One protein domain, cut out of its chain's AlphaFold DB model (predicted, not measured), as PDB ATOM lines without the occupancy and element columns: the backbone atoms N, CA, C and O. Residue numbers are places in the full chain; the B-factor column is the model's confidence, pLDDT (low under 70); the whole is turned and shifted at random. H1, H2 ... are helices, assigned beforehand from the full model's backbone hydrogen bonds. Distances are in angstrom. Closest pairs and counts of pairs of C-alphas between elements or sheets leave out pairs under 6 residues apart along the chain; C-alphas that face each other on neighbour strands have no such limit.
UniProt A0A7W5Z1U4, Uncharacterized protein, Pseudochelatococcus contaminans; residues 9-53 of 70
ATOM      1  N   ARG A   9      10.169 -55.057 -39.215       93.12
ATOM      2  CA  ARG A   9      11.618 -55.317 -39.166       93.12
ATOM      3  C   ARG A   9      12.415 -54.025 -39.340       93.12
ATOM      4  O   ARG A   9      13.330 -53.793 -38.554       93.12
ATOM      5  N   ALA A  10      12.014 -53.166 -40.277       93.81
ATOM      6  CA  ALA A  10      12.655 -51.869 -40.500       93.81
ATOM      7  C   ALA A  10      12.599 -50.967 -39.253       93.81
ATOM      8  O   ALA A  10      13.625 -50.452 -38.813       93.81
ATOM      9  N   ARG A  11      11.430 -50.847 -38.608       95.69
ATOM     10  CA  ARG A  11      11.283 -50.093 -37.350       95.69
ATOM     11  C   ARG A  11      12.142 -50.664 -36.221       95.69
ATOM     12  O   ARG A  11      12.794 -49.912 -35.507       95.69
ATOM     13  N   LYS A  12      12.194 -51.994 -36.081       95.56
ATOM     14  CA  LYS A  12      13.034 -52.649 -35.063       95.56
ATOM     15  C   LYS A  12      14.529 -52.452 -35.327       95.56
ATOM     16  O   LYS A  12      15.305 -52.405 -34.378       95.56
ATOM     17  N   ALA A  13      14.947 -52.369 -36.588       94.75
ATOM     18  CA  ALA A  13      16.324 -52.030 -36.933       94.75
ATOM     19  C   ALA A  13      16.656 -50.597 -36.491       94.75
ATOM     20  O   ALA A  13      17.588 -50.433 -35.713       94.75
ATOM     21  N   ARG A  14      15.826 -49.611 -36.859       93.50
ATOM     22  CA  ARG A  14      15.999 -48.205 -36.441       93.50
ATOM     23  C   ARG A  14      16.054 -48.031 -34.920       93.50
ATOM     24  O   ARG A  14      16.978 -47.428 -34.392       93.50
ATOM     25  N   ALA A  15      15.132 -48.661 -34.196       96.44
ATOM     26  CA  ALA A  15      15.122 -48.591 -32.735       96.44
ATOM     27  C   ALA A  15      16.378 -49.210 -32.086       96.44
ATOM     28  O   ALA A  15      16.758 -48.824 -30.983       96.44
ATOM     29  N   ARG A  16      17.017 -50.201 -32.728       95.25
ATOM     30  CA  ARG A  16      18.285 -50.771 -32.240       95.25
ATOM     31  C   ARG A  16      19.451 -49.822 -32.490       95.25
ATOM     32  O   ARG A  16      20.205 -49.571 -31.559       95.25
ATOM     33  N   THR A  17      19.540 -49.245 -33.687       94.88
ATOM     34  CA  THR A  17      20.608 -48.294 -34.030       94.88
ATOM     35  C   THR A  17      20.554 -47.039 -33.161       94.88
ATOM     36  O   THR A  17      21.584 -46.576 -32.684       94.88
ATOM     37  N   GLU A  18      19.355 -46.521 -32.875       94.56
ATOM     38  CA  GLU A  18      19.172 -45.377 -31.970       94.56
ATOM     39  C   GLU A  18      19.634 -45.699 -30.542       94.56
ATOM     40  O   GLU A  18      20.352 -44.917 -29.921       94.56
ATOM     41  N   LYS A  19      19.289 -46.887 -30.026       94.19
ATOM     42  CA  LYS A  19      19.747 -47.338 -28.702       94.19
ATOM     43  C   LYS A  19      21.263 -47.500 -28.629       94.19
ATOM     44  O   LYS A  19      21.854 -47.166 -27.606       94.19
ATOM     45  N   GLU A  20      21.889 -48.014 -29.681       93.31
ATOM     46  CA  GLU A  20      23.346 -48.155 -29.756       93.31
ATOM     47  C   GLU A  20      24.047 -46.793 -29.774       93.31
ATOM     48  O   GLU A  20      25.013 -46.606 -29.033       93.31
ATOM     49  N   ALA A  21      23.524 -45.827 -30.535       93.62
ATOM     50  CA  ALA A  21      24.030 -44.456 -30.550       93.62
ATOM     51  C   ALA A  21      23.930 -43.803 -29.162       93.62
ATOM     52  O   ALA A  21      24.918 -43.274 -28.651       93.62
ATOM     53  N   GLN A  22      22.774 -43.928 -28.502       91.44
ATOM     54  CA  GLN A  22      22.578 -43.411 -27.148       91.44
ATOM     55  C   GLN A  22      23.513 -44.088 -26.134       91.44
ATOM     56  O   GLN A  22      24.054 -43.435 -25.243       91.44
ATOM     57  N   ALA A  23      23.732 -45.400 -26.260       89.50
ATOM     58  CA  ALA A  23      24.662 -46.128 -25.406       89.50
ATOM     59  C   ALA A  23      26.112 -45.673 -25.620       89.50
ATOM     60  O   ALA A  23      26.848 -45.533 -24.645       89.50
ATOM     61  N   ALA A  24      26.527 -45.418 -26.864       88.44
ATOM     62  CA  ALA A  24      27.847 -44.869 -27.166       88.44
ATOM     63  C   ALA A  24      28.029 -43.478 -26.539       88.44
ATOM     64  O   ALA A  24      29.019 -43.242 -25.849       88.44
ATOM     65  N   GLU A  25      27.037 -42.600 -26.683       87.31
ATOM     66  CA  GLU A  25      27.040 -41.273 -26.065       87.31
ATOM     67  C   GLU A  25      27.111 -41.359 -24.531       87.31
ATOM     68  O   GLU A  25      27.903 -40.664 -23.895       87.31
ATOM     69  N   ASN A  26      26.354 -42.276 -23.924       87.88
ATOM     70  CA  ASN A  26      26.389 -42.499 -22.481       87.88
ATOM     71  C   ASN A  26      27.725 -43.085 -22.008       87.88
ATOM     72  O   ASN A  26      28.186 -42.723 -20.931       87.88
ATOM     73  N   ARG A  27      28.388 -43.945 -22.789       87.50
ATOM     74  CA  ARG A  27      29.750 -44.413 -22.471       87.50
ATOM     75  C   ARG A  27      30.755 -43.266 -22.505       87.50
ATOM     76  O   ARG A  27      31.614 -43.208 -21.639       87.50
ATOM     77  N   LEU A  28      30.630 -42.332 -23.445       82.38
ATOM     78  CA  LEU A  28      31.497 -41.151 -23.486       82.38
ATOM     79  C   LEU A  28      31.225 -40.211 -22.302       82.38
ATOM     80  O   LEU A  28      32.154 -39.761 -21.640       82.38
ATOM     81  N   ARG A  29      29.948 -39.953 -21.995       79.88
ATOM     82  CA  ARG A  29      29.538 -39.053 -20.903       79.88
ATOM     83  C   ARG A  29      29.811 -39.631 -19.514       79.88
ATOM     84  O   ARG A  29      30.240 -38.915 -18.610       79.88
ATOM     85  N   PHE A  30      29.546 -40.921 -19.330       81.31
ATOM     86  CA  PHE A  30      29.480 -41.564 -18.016       81.31
ATOM     87  C   PHE A  30      30.450 -42.734 -17.836       81.31
ATOM     88  O   PHE A  30      30.571 -43.228 -16.720       81.31
ATOM     89  N   GLY A  31      31.157 -43.168 -18.882       78.88
ATOM     90  CA  GLY A  31      32.117 -44.276 -18.808       78.88
ATOM     91  C   GLY A  31      33.405 -43.939 -18.063       78.88
ATOM     92  O   GLY A  31      34.155 -44.844 -17.712       78.88
ATOM     93  N   VAL A  32      33.652 -42.662 -17.765       80.06
ATOM     94  CA  VAL A  32      34.740 -42.273 -16.865       80.06
ATOM     95  C   VAL A  32      34.251 -42.397 -15.422       80.06
ATOM     96  O   VAL A  32      33.245 -41.789 -15.039       80.06
ATOM     97  N   SER A  33      34.956 -43.189 -14.613       76.44
ATOM     98  CA  SER A  33      34.633 -43.346 -13.193       76.44
ATOM     99  C   SER A  33      34.759 -42.005 -12.459       76.44
ATOM    100  O   SER A  33      35.531 -41.125 -12.846       76.44
ATOM    101  N   ALA A  34      33.992 -41.820 -11.381       74.44
ATOM    102  CA  ALA A  34      34.052 -40.582 -10.602       74.44
ATOM    103  C   ALA A  34      35.449 -40.331 -10.011       74.44
ATOM    104  O   ALA A  34      35.869 -39.180  -9.935       74.44
ATOM    105  N   LEU A  35      36.165 -41.400  -9.640       77.75
ATOM    106  CA  LEU A  35      37.542 -41.326  -9.160       77.75
ATOM    107  C   LEU A  35      38.480 -40.817 -10.260       77.75
ATOM    108  O   LEU A  35      39.181 -39.841 -10.033       77.75
ATOM    109  N   GLN A  36      38.408 -41.401 -11.460       80.50
ATOM    110  CA  GLN A  36      39.253 -41.003 -12.588       80.50
ATOM    111  C   GLN A  36      38.984 -39.558 -13.031       80.50
ATOM    112  O   GLN A  36      39.902 -38.796 -13.302       80.50
ATOM    113  N   ARG A  37      37.714 -39.125 -13.045       84.38
ATOM    114  CA  ARG A  37      37.392 -37.718 -13.344       84.38
ATOM    115  C   ARG A  37      38.015 -36.747 -12.342       84.38
ATOM    116  O   ARG A  37      38.397 -35.651 -12.740       84.38
ATOM    117  N   ARG A  38      38.073 -37.120 -11.060       84.12
ATOM    118  CA  ARG A  38      38.665 -36.287 -10.003       84.12
ATOM    119  C   ARG A  38      40.180 -36.229 -10.129       84.12
ATOM    120  O   ARG A  38      40.720 -35.135 -10.112       84.12
ATOM    121  N   THR A  39      40.839 -37.371 -10.333       87.31
ATOM    122  CA  THR A  39      42.294 -37.408 -10.532       87.31
ATOM    123  C   THR A  39      42.706 -36.578 -11.743       87.31
ATOM    124  O   THR A  39      43.584 -35.732 -11.620       87.31
ATOM    125  N   ASP A  40      42.007 -36.725 -12.873       87.06
ATOM    126  CA  ASP A  40      42.282 -35.945 -14.084       87.06
ATOM    127  C   ASP A  40      42.051 -34.436 -13.863       87.06
ATOM    128  O   ASP A  40      42.758 -33.602 -14.428       87.06
ATOM    129  N   ALA A  41      41.039 -34.059 -13.073       88.50
ATOM    130  CA  ALA A  41      40.781 -32.659 -12.733       88.50
ATOM    131  C   ALA A  41      41.896 -32.084 -11.846       88.50
ATOM    132  O   ALA A  41      42.435 -31.024 -12.159       88.50
ATOM    133  N   ASP A  42      42.297 -32.818 -10.808       91.56
ATOM    134  CA  ASP A  42      43.379 -32.422  -9.907       91.56
ATOM    135  C   ASP A  42      44.714 -32.289 -10.657       91.56
ATOM    136  O   ASP A  42      45.480 -31.352 -10.421       91.56
ATOM    137  N   GLU A  43      45.004 -33.203 -11.585       92.38
ATOM    138  CA  GLU A  43      46.186 -33.139 -12.449       92.38
ATOM    139  C   GLU A  43      46.163 -31.916 -13.368       92.38
ATOM    140  O   GLU A  43      47.164 -31.201 -13.465       92.38
ATOM    141  N   ARG A  44      45.017 -31.618 -13.995       91.50
ATOM    142  CA  ARG A  44      44.848 -30.414 -14.826       91.50
ATOM    143  C   ARG A  44      45.037 -29.135 -14.024       91.50
ATOM    144  O   ARG A  44      45.669 -28.206 -14.520       91.50
ATOM    145  N   ASP A  45      44.523 -29.079 -12.802       91.88
ATOM    146  CA  ASP A  45      44.663 -27.905 -11.943       91.88
ATOM    147  C   ASP A  45      46.107 -27.712 -11.479       91.88
ATOM    148  O   ASP A  45      46.611 -26.588 -11.487       91.88
ATOM    149  N   LYS A  46      46.817 -28.796 -11.143       92.88
ATOM    150  CA  LYS A  46      48.261 -28.741 -10.865       92.88
ATOM    151  C   LYS A  46      49.041 -28.249 -12.081       92.88
ATOM    152  O   LYS A  46      49.888 -27.372 -11.935       92.88
ATOM    153  N   ALA A  47      48.734 -28.769 -13.271       92.06
ATOM    154  CA  ALA A  47      49.372 -28.347 -14.514       92.06
ATOM    155  C   ALA A  47      49.110 -26.864 -14.816       92.06
ATOM    156  O   ALA A  47      50.049 -26.142 -15.137       92.06
ATOM    157  N   LYS A  48      47.871 -26.384 -14.642       91.69
ATOM    158  CA  LYS A  48      47.535 -24.957 -14.767       91.69
ATOM    159  C   LYS A  48      48.340 -24.101 -13.803       91.69
ATOM    160  O   LYS A  48      49.026 -23.201 -14.257       91.69
ATOM    161  N   ARG A  49      48.343 -24.427 -12.506       90.12
ATOM    162  CA  ARG A  49      49.113 -23.669 -11.502       90.12
ATOM    163  C   ARG A  49      50.605 -23.652 -11.812       90.12
ATOM    164  O   ARG A  49      51.251 -22.631 -11.618       90.12
ATOM    165  N   HIS A  50      51.150 -24.771 -12.289       90.62
ATOM    166  CA  HIS A  50      52.541 -24.840 -12.720       90.62
ATOM    167  C   HIS A  50      52.796 -23.885 -13.892       90.62
ATOM    168  O   HIS A  50      53.720 -23.085 -13.832       90.62
ATOM    169  N   LEU A  51      51.957 -23.917 -14.931       91.44
ATOM    170  CA  LEU A  51      52.067 -23.007 -16.074       91.44
ATOM    171  C   LEU A  51      51.876 -21.537 -15.677       91.44
ATOM    172  O   LEU A  51      52.640 -20.696 -16.135       91.44
ATOM    173  N   ASP A  52      50.913 -21.239 -14.807       85.81
ATOM    174  CA  ASP A  52      50.645 -19.891 -14.301       85.81
ATOM    175  C   ASP A  52      51.824 -19.358 -13.476       85.81
ATOM    176  O   ASP A  52      52.206 -18.204 -13.636       85.81
ATOM    177  N   GLY A  53      52.465 -20.197 -12.652       85.19
ATOM    178  CA  GLY A  53      53.670 -19.824 -11.901       85.19
ATOM    179  C   GLY A  53      54.890 -19.539 -12.785       85.19
ATOM    180  O   GLY A  53      55.762 -18.769 -12.395       85.19
TER     181      GLY A  53
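Overview. This is residues 9 to 53 of the 70 residues of an uncharacterized protein of Pseudochelatococcus contaminans (UniProt A0A7W5Z1U4). What is the shape? Two helices, H1 then H2, follow each other end to end as a wide, open V, joined at residues 31 to 33. How large is it? The printed part has 45 residues, is all helix with no named strand, and is extended, with a radius of gyration of the C-alphas of 18.5 A and spans of 61 by 19 by 5 A.

Along the chain. Where is H1? It runs from Arg 9, C-alpha at (11.618, -55.317, -39.166), to Phe 30, 30.9 A away by C-alphas. Where is H2? It runs from Ala 34 to Gly 53, 28.6 A by C-alphas, ending at (53.670, -19.824, -11.901).

Arrangement. Do the helices meet? H1 and H2 are apart, joined by a tight link of 3 residues. Are their backbones well formed? In H1 and H2 every O i to N i+4 pair is within hydrogen-bond range.

Size, cuts and confidence. How far does it reach? The C-alphas of Arg 9 and Gly 53, the two farthest apart, are 61.4 A apart. Is anything cut or uncertain? The printed part has no cut, and no printed residue is under 70 in pLDDT.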